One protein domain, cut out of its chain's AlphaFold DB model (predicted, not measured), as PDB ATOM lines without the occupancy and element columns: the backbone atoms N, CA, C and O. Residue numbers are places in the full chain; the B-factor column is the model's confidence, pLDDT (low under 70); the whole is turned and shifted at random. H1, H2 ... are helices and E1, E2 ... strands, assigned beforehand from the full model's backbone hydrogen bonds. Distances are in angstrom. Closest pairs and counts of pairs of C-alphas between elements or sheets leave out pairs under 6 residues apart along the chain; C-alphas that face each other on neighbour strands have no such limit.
ATOM      1  N   HIS A  49     -21.950 -56.313-165.563       71.25
ATOM      2  CA  HIS A  49     -20.981 -55.325-165.088       71.25
ATOM      3  C   HIS A  49     -20.405 -55.753-163.738       71.25
ATOM      4  O   HIS A  49     -21.143 -56.125-162.828       71.25
ATOM      5  N   VAL A  50     -19.077 -55.700-163.619       73.19
ATOM      6  CA  VAL A  50     -18.356 -56.049-162.391       73.19
ATOM      7  C   VAL A  50     -17.513 -54.858-161.962       73.19
ATOM      8  O   VAL A  50     -16.634 -54.415-162.701       73.19
ATOM      9  N   GLU A  51     -17.768 -54.367-160.752       72.25
ATOM     10  CA  GLU A  51     -17.059 -53.235-160.161       72.25
ATOM     11  C   GLU A  51     -16.103 -53.697-159.057       72.25
ATOM     12  O   GLU A  51     -16.467 -54.448-158.148       72.25
ATOM     13  N   LEU A  52     -14.856 -53.226-159.117       74.06
ATOM     14  CA  LEU A  52     -13.832 -53.511-158.113       74.06
ATOM     15  C   LEU A  52     -13.746 -52.376-157.101       74.06
ATOM     16  O   LEU A  52     -13.121 -51.349-157.357       74.06
ATOM     17  N   LEU A  53     -14.312 -52.597-155.916       77.69
ATOM     18  CA  LEU A  53     -14.366 -51.568-154.876       77.69
ATOM     19  C   LEU A  53     -13.021 -51.363-154.159       77.69
ATOM     20  O   LEU A  53     -12.660 -50.237-153.841       77.69
ATOM     21  N   ASN A  54     -12.259 -52.438-153.909       81.56
ATOM     22  CA  ASN A  54     -11.060 -52.391-153.052       81.56
ATOM     23  C   ASN A  54      -9.844 -53.168-153.609       81.56
ATOM     24  O   ASN A  54      -9.254 -53.991-152.900       81.56
ATOM     25  N   PRO A  55      -9.398 -52.914-154.852       74.38
ATOM     26  CA  PRO A  55      -8.353 -53.712-155.505       74.38
ATOM     27  C   PRO A  55      -7.008 -53.716-154.757       74.38
ATOM     28  O   PRO A  55      -6.324 -54.733-154.689       74.38
ATOM     29  N   LEU A  56      -6.623 -52.599-154.132       77.88
ATOM     30  CA  LEU A  56      -5.364 -52.510-153.380       77.88
ATOM     31  C   LEU A  56      -5.369 -53.368-152.112       77.88
ATOM     32  O   LEU A  56      -4.317 -53.848-151.685       77.88
ATOM     33  N   GLN A  57      -6.534 -53.529-151.490       76.06
ATOM     34  CA  GLN A  57      -6.672 -54.301-150.264       76.06
ATOM     35  C   GLN A  57      -6.572 -55.799-150.572       76.06
ATOM     36  O   GLN A  57      -5.808 -56.496-149.910       76.06
ATOM     37  N   VAL A  58      -7.223 -56.237-151.656       76.31
ATOM     38  CA  VAL A  58      -7.126 -57.604-152.196       76.31
ATOM     39  C   VAL A  58      -5.678 -57.961-152.538       76.31
ATOM     40  O   VAL A  58      -5.162 -58.990-152.113       76.31
ATOM     41  N   ALA A  59      -4.958 -57.072-153.230       74.44
ATOM     42  CA  ALA A  59      -3.558 -57.324-153.573       74.44
ATOM     43  C   ALA A  59      -2.642 -57.465-152.344       74.44
ATOM     44  O   ALA A  59      -1.649 -58.189-152.399       74.44
ATOM     45  N   ARG A  60      -2.956 -56.773-151.239       72.75
ATOM     46  CA  ARG A  60      -2.202 -56.877-149.980       72.75
ATOM     47  C   ARG A  60      -2.494 -58.173-149.227       72.75
ATOM     48  O   ARG A  60      -1.577 -58.681-148.590       72.75
ATOM     49  N   SER A  61      -3.730 -58.676-149.269       71.81
ATOM     50  CA  SER A  61      -4.098 -59.935-148.608       71.81
ATOM     51  C   SER A  61      -3.575 -61.163-149.353       71.81
ATOM     52  O   SER A  61      -3.209 -62.141-148.715       71.81
ATOM     53  N   GLU A  62      -3.500 -61.093-150.681       67.94
ATOM     54  CA  GLU A  62      -3.065 -62.199-151.546       67.94
ATOM     55  C   GLU A  62      -1.533 -62.298-151.676       67.94
ATOM     56  O   GLU A  62      -0.987 -63.383-151.875       67.94
ATOM     57  N   SER A  63      -0.797 -61.180-151.584       58.81
ATOM     58  CA  SER A  63       0.658 -61.186-151.777       58.81
ATOM     59  C   SER A  63       1.389 -60.056-151.050       58.81
ATOM     60  O   SER A  63       1.139 -58.865-151.253       58.81
ATOM     61  N   SER A  64       2.420 -60.422-150.286       52.19
ATOM     62  CA  SER A  64       3.353 -59.482-149.652       52.19
ATOM     63  C   SER A  64       4.150 -58.650-150.673       52.19
ATOM     64  O   SER A  64       4.487 -57.498-150.395       52.19
ATOM     65  N   VAL A  65       4.365 -59.167-151.891       54.56
ATOM     66  CA  VAL A  65       4.965 -58.429-153.021       54.56
ATOM     67  C   VAL A  65       3.974 -57.419-153.618       54.56
ATOM     68  O   VAL A  65       4.360 -56.295-153.952       54.56
ATOM     69  N   GLY A  66       2.682 -57.768-153.666       55.25
ATOM     70  CA  GLY A  66       1.595 -56.860-154.056       55.25
ATOM     71  C   GLY A  66       1.490 -55.639-153.136       55.25
ATOM     72  O   GLY A  66       1.249 -54.522-153.598       55.25
ATOM     73  N   GLY A  67       1.792 -55.814-151.846       57.06
ATOM     74  CA  GLY A  67       1.881 -54.720-150.878       57.06
ATOM     75  C   GLY A  67       3.027 -53.728-151.127       57.06
ATOM     76  O   GLY A  67       2.880 -52.549-150.801       57.06
ATOM     77  N   VAL A  68       4.144 -54.166-151.719       57.53
ATOM     78  CA  VAL A  68       5.285 -53.296-152.064       57.53
ATOM     79  C   VAL A  68       5.027 -52.573-153.384       57.53
ATOM     80  O   VAL A  68       5.128 -51.349-153.440       57.53
ATOM     81  N   LEU A  69       4.606 -53.294-154.427       56.50
ATOM     82  CA  LEU A  69       4.270 -52.700-155.728       56.50
ATOM     83  C   LEU A  69       3.073 -51.743-155.648       56.50
ATOM     84  O   LEU A  69       3.081 -50.705-156.304       56.50
ATOM     85  N   GLY A  70       2.095 -52.017-154.778       58.66
ATOM     86  CA  GLY A  70       0.962 -51.120-154.532       58.66
ATOM     87  C   GLY A  70       1.322 -49.801-153.860       58.66
ATOM     88  O   GLY A  70       0.545 -48.856-153.946       58.66
ATOM     89  N   LYS A  71       2.499 -49.705-153.229       64.25
ATOM     90  CA  LYS A  71       3.038 -48.430-152.733       64.25
ATOM     91  C   LYS A  71       3.745 -47.631-153.829       64.25
ATOM     92  O   LYS A  71       3.809 -46.414-153.725       64.25
ATOM     93  N   VAL A  72       4.269 -48.303-154.858       68.56
ATOM     94  CA  VAL A  72       5.044 -47.673-155.941       68.56
ATOM     95  C   VAL A  72       4.143 -47.243-157.098       68.56
ATOM     96  O   VAL A  72       4.326 -46.165-157.653       68.56
ATOM     97  N   SER A  73       3.156 -48.064-157.466       77.56
ATOM     98  CA  SER A  73       2.199 -47.732-158.521       77.56
ATOM     99  C   SER A  73       0.829 -48.366-158.260       77.56
ATOM    100  O   SER A  73       0.591 -49.526-158.615       77.56
ATOM    101  N   PRO A  74      -0.106 -47.602-157.668       76.12
ATOM    102  CA  PRO A  74      -1.463 -48.067-157.399       76.12
ATOM    103  C   PRO A  74      -2.202 -48.511-158.668       76.12
ATOM    104  O   PRO A  74      -2.858 -49.549-158.665       76.12
ATOM    105  N   ALA A  75      -2.033 -47.779-159.773       78.50
ATOM    106  CA  ALA A  75      -2.692 -48.071-161.047       78.50
ATOM    107  C   ALA A  75      -2.278 -49.432-161.638       78.50
ATOM    108  O   ALA A  75      -3.099 -50.131-162.232       78.50
ATOM    109  N   LEU A  76      -1.015 -49.838-161.456       75.44
ATOM    110  CA  LEU A  76      -0.547 -51.146-161.919       75.44
ATOM    111  C   LEU A  76      -1.171 -52.285-161.113       75.44
ATOM    112  O   LEU A  76      -1.590 -53.278-161.703       75.44
ATOM    113  N   ILE A  77      -1.283 -52.129-159.790       80.31
ATOM    114  CA  ILE A  77      -1.969 -53.119-158.955       80.31
ATOM    115  C   ILE A  77      -3.442 -53.210-159.325       80.31
ATOM    116  O   ILE A  77      -3.944 -54.313-159.509       80.31
ATOM    117  N   GLN A  78      -4.128 -52.078-159.479       78.56
ATOM    118  CA  GLN A  78      -5.537 -52.078-159.860       78.56
ATOM    119  C   GLN A  78      -5.768 -52.836-161.173       78.56
ATOM    120  O   GLN A  78      -6.638 -53.702-161.239       78.56
ATOM    121  N   ARG A  79      -4.938 -52.580-162.192       81.62
ATOM    122  CA  ARG A  79      -5.005 -53.286-163.477       81.62
ATOM    123  C   ARG A  79      -4.711 -54.778-163.338       81.62
ATOM    124  O   ARG A  79      -5.367 -55.586-163.986       81.62
ATOM    125  N   HIS A  80      -3.739 -55.143-162.508       81.75
ATOM    126  CA  HIS A  80      -3.382 -56.540-162.287       81.75
ATOM    127  C   HIS A  80      -4.502 -57.313-161.583       81.75
ATOM    128  O   HIS A  80      -4.860 -58.403-162.017       81.75
ATOM    129  N   VAL A  81      -5.106 -56.721-160.549       82.88
ATOM    130  CA  VAL A  81      -6.250 -57.308-159.841       82.88
ATOM    131  C   VAL A  81      -7.454 -57.428-160.772       82.88
ATOM    132  O   VAL A  81      -8.062 -58.490-160.832       82.88
ATOM    133  N   ALA A  82      -7.756 -56.388-161.554       81.75
ATOM    134  CA  ALA A  82      -8.822 -56.438-162.552       81.75
ATOM    135  C   ALA A  82      -8.606 -57.574-163.561       81.75
ATOM    136  O   ALA A  82      -9.511 -58.367-163.807       81.75
ATOM    137  N   GLN A  83      -7.390 -57.702-164.096       83.00
ATOM    138  CA  GLN A  83      -7.052 -58.787-165.013       83.00
ATOM    139  C   GLN A  83      -7.236 -60.158-164.356       83.00
ATOM    140  O   GLN A  83      -7.826 -61.052-164.959       83.00
ATOM    141  N   ARG A  84      -6.769 -60.323-163.116       83.62
ATOM    142  CA  ARG A  84      -6.862 -61.597-162.409       83.62
ATOM    143  C   ARG A  84      -8.312 -62.011-162.149       83.62
ATOM    144  O   ARG A  84      -8.671 -63.156-162.406       83.62
ATOM    145  N   VAL A  85      -9.151 -61.069-161.722       83.81
ATOM    146  CA  VAL A  85     -10.591 -61.299-161.527       83.81
ATOM    147  C   VAL A  85     -11.280 -61.644-162.849       83.81
ATOM    148  O   VAL A  85     -12.077 -62.577-162.893       83.81
ATOM    149  N   ALA A  86     -10.945 -60.954-163.947       83.88
ATOM    150  CA  ALA A  86     -11.475 -61.293-165.269       83.88
ATOM    151  C   ALA A  86     -11.105 -62.724-165.688       83.88
ATOM    152  O   ALA A  86     -11.950 -63.451-166.206       83.88
ATOM    153  N   GLU A  87      -9.857 -63.137-165.459       84.81
ATOM    154  CA  GLU A  87      -9.388 -64.492-165.764       84.81
ATOM    155  C   GLU A  87     -10.156 -65.550-164.963       84.81
ATOM    156  O   GLU A  87     -10.634 -66.521-165.547       84.81
ATOM    157  N   GLU A  88     -10.322 -65.357-163.654       85.69
ATOM    158  CA  GLU A  88     -11.040 -66.302-162.789       85.69
ATOM    159  C   GLU A  88     -12.524 -66.413-163.150       85.69
ATOM    160  O   GLU A  88     -13.063 -67.523-163.248       85.69
ATOM    161  N   LEU A  89     -13.181 -65.286-163.433       85.06
ATOM    162  CA  LEU A  89     -14.561 -65.275-163.916       85.06
ATOM    163  C   LEU A  89     -14.684 -65.978-165.271       85.06
ATOM    164  O   LEU A  89     -15.593 -66.781-165.467       85.06
ATOM    165  N   MET A  90     -13.754 -65.735-166.197       85.12
ATOM    166  CA  MET A  90     -13.778 -66.356-167.520       85.12
ATOM    167  C   MET A  90     -13.564 -67.872-167.453       85.12
ATOM    168  O   MET A  90     -14.218 -68.613-168.190       85.12
ATOM    169  N   VAL A  91     -12.682 -68.346-166.569       87.50
ATOM    170  CA  VAL A  91     -12.524 -69.783-166.291       87.50
ATOM    171  C   VAL A  91     -13.827 -70.352-165.732       87.50
ATOM    172  O   VAL A  91     -14.347 -71.319-166.287       87.50
ATOM    173  N   SER A  92     -14.411 -69.696-164.728       86.25
ATOM    174  CA  SER A  92     -15.665 -70.129-164.094       86.25
ATOM    175  C   SER A  92     -16.837 -70.202-165.081       86.25
ATOM    176  O   SER A  92     -17.647 -71.127-165.017       86.25
ATOM    177  N   PHE A  93     -16.946 -69.244-166.006       86.25
ATOM    178  CA  PHE A  93     -17.972 -69.260-167.051       86.25
ATOM    179  C   PHE A  93     -17.737 -70.380-168.058       86.25
ATOM    180  O   PHE A  93     -18.670 -71.114-168.381       86.25
ATOM    181  N   ARG A  94     -16.488 -70.576-168.490       86.50
ATOM    182  CA  ARG A  94     -16.126 -71.647-169.422       86.50
ATOM    183  C   ARG A  94     -16.428 -73.031-168.858       86.50
ATOM    184  O   ARG A  94     -16.973 -73.863-169.572       86.50
ATOM    185  N   GLU A  95     -16.112 -73.267-167.588       89.88
ATOM    186  CA  GLU A  95     -16.418 -74.531-166.901       89.88
ATOM    187  C   GLU A  95     -17.923 -74.820-166.841       89.88
ATOM    188  O   GLU A  95     -18.336 -75.976-166.813       89.88
ATOM    189  N   ARG A  96     -18.750 -73.773-166.877       88.69
ATOM    190  CA  ARG A  96     -20.215 -73.861-166.906       88.69
ATOM    191  C   ARG A  96     -20.795 -73.852-168.323       88.69
ATOM    192  O   ARG A  96     -22.014 -73.838-168.465       88.69
ATOM    193  N   GLY A  97     -19.949 -73.840-169.355       85.38
ATOM    194  CA  GLY A  97     -20.374 -73.752-170.753       85.38
ATOM    195  C   GLY A  97     -21.000 -72.407-171.131       85.38
ATOM    196  O   GLY A  97     -21.761 -72.339-172.090       85.38
ATOM    197  N   ILE A  98     -20.715 -71.344-170.374       82.75
ATOM    198  CA  ILE A  98     -21.246 -69.999-170.607       82.75
ATOM    199  C   ILE A  98     -20.232 -69.206-171.435       82.75
ATOM    200  O   ILE A  98     -19.088 -69.008-171.019       82.75
ATOM    201  N   GLU A  99     -20.662 -68.704-172.591       78.44
ATOM    202  CA  GLU A  99     -19.898 -67.737-173.378       78.44
ATOM    203  C   GLU A  99     -20.207 -66.318-172.889       78.44
ATOM    204  O   GLU A  99     -21.332 -65.837-173.002       78.44
ATOM    205  N   ALA A 100     -19.206 -65.640-172.323       73.81
ATOM    206  CA  ALA A 100     -19.364 -64.306-171.755       73.81
ATOM    207  C   ALA A 100     -18.254 -63.360-172.222       73.81
ATOM    208  O   ALA A 100     -17.080 -63.731-172.302       73.81
ATOM    209  N   ARG A 101     -18.624 -62.101-172.478       72.44
ATOM    210  CA  ARG A 101     -17.685 -60.988-172.637       72.44
ATOM    211  C   ARG A 101     -17.612 -60.238-171.314       72.44
ATOM    212  O   ARG A 101     -18.629 -59.756-170.832       72.44
ATOM    213  N   ILE A 102     -16.413 -60.134-170.751       73.94
ATOM    214  CA  ILE A 102     -16.189 -59.458-169.473       73.94
ATOM    215  C   ILE A 102     -15.562 -58.091-169.745       73.94
ATOM    216  O   ILE A 102     -14.504 -58.000-170.369       73.94
ATOM    217  N   SER A 103     -16.208 -57.040-169.249       73.62
ATOM    218  CA  SER A 103     -15.671 -55.681-169.197       73.62
ATOM    219  C   SER A 103     -15.591 -55.259-167.736       73.62
ATOM    220  O   SER A 103     -16.573 -55.368-167.005       73.62
ATOM    221  N   ILE A 104     -14.405 -54.836-167.308       72.00
ATOM    222  CA  ILE A 104     -14.146 -54.410-165.936       72.00
ATOM    223  C   ILE A 104     -13.669 -52.968-165.976       72.00
ATOM    224  O   ILE A 104     -12.628 -52.680-166.573       72.00
ATOM    225  N   ASP A 105     -14.408 -52.097-165.300       69.44
ATOM    226  CA  ASP A 105     -14.029 -50.707-165.110       69.44
ATOM    227  C   ASP A 105     -13.280 -50.536-163.788       69.44
ATOM    228  O   ASP A 105     -13.651 -51.071-162.740       69.44
ATOM    229  N   VAL A 106     -12.183 -49.787-163.851       64.44
ATOM    230  CA  VAL A 106     -11.335 -49.481-162.702       64.44
ATOM    231  C   VAL A 106     -11.486 -47.995-162.403       64.44
ATOM    232  O   VAL A 106     -11.085 -47.160-163.214       64.44
ATOM    233  N   TYR A 107     -12.065 -47.665-161.247       57.88
ATOM    234  CA  TYR A 107     -12.212 -46.277-160.810       57.88
ATOM    235  C   TYR A 107     -10.846 -45.620-160.574       57.88
ATOM    236  O   TYR A 107      -9.936 -46.228-159.998       57.88
ATOM    237  N   ARG A 108     -10.721 -44.377-161.050       53.16
ATOM    238  CA  ARG A 108      -9.513 -43.551-161.001       53.16
ATOM    239  C   ARG A 108      -9.595 -42.511-159.894       53.16
ATOM    240  O   ARG A 108     -10.689 -41.929-159.740       53.16
TER     241      ARG A 108
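This is residues 49 to 108 of the 108 residues of an uncharacterized protein of Gammaproteobacteria bacterium (UniProt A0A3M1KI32). One long helix, H3, makes the length of an elongated body, and a small hairpin of two short helices, H1 and H2, packs on the end where H3 begins. From the far end of H3 the chain folds back in residues 96 to 102, so that the short strand E2 comes beside H3 near residues 79 to 86, where E1, from the other end of the printed part, meets E2 only at a point. The printed part has 60 residues with three named helices and two named strands, in the order E1, H1, H2, H3, E2, and its class is mostly helix. It is only just loose, close to compact, with a radius of gyration of the C-alphas of 12.7 A, and the C-alphas span 39 by 23 by 14 A.

Start at the first printed residue, in strand E1, residues 49 to 51; a tight link of 3 residues takes you to helix H1, residues 55 to 62. After a tight link of 1 residue comes helix H2, residues 64 to 72, and H1 and H2 form a helical hairpin. They touch, with the C-alphas of Arg 60 and Gly 67 closest at 4.7 A, and run opposite ways at a shallow tilt of 29 degrees. Another tight link of 1 residue leads to helix H3, residues 74 to 95. H3 touches H1 with its residues 74 to 82 alone; the closest C-alphas are those of Pro 55 and Gln 78, 5.4 A apart, and the lines stand at 72 degrees, only just about perpendicular. H3 touches H2 with its residues 76 to 77 alone; the closest C-alphas are those of Gly 70 and Ile 77, 5.7 A apart, and the two helices run opposite ways at a steep tilt of 46 degrees. The packing of the three helices is mostly crossed, but only just: of the three touching pairs, one is at a shallow tilt. A short link of 7 residues then brings you to strand E2, residues 103 to 105. The closest C-alphas of H3 and E2 are those of Ala 82 and Ile 104, 6.6 A apart. E1 and E2 meet only at a point, where C-alphas 50 and 104 face each other at 5.7 A. E1 is apart from H2 and H3, and E2 is apart from H1 and H2. In the backbones of H1 and H3 every O i to N i+4 pair is within hydrogen-bond range; in H2 it is 3 of 5.

Find C-alpha 49 of His 49 at (-20.981, -55.325, -165.088), where E1 begins; it runs to Glu 51. H1 goes from Pro 55 to Glu 62, 10.8 A from first to last C-alpha, and H2 from Ser 64 to Val 72, 13.5 A. Look next for C-alpha 74 of Pro 74 at (-1.463, -48.067, -157.399); from there H3 runs 31.8 A to C-alpha 95 of Glu 95 at (-16.418, -74.531, -166.901). E2 goes from Ser 103 to Asp 105, where C-alpha 105 stands at (-14.029, -50.707, -165.110).

The two C-alphas farthest apart are those of Val 72 and Gly 97, at 39.3 A, while those of His 49 and Arg 108, the first and last printed, are 16.9 A apart. The printed part has no cut, no link between its elements is long, and Arg 108 is the chain's last residue. In the B-factor column the mean pLDDT of the printed part is 74.6; look for values under 70 at residues 62 to 72 and 105 to 108 of this predicted model. H2 has a mean of 58 and H3 a mean of 83.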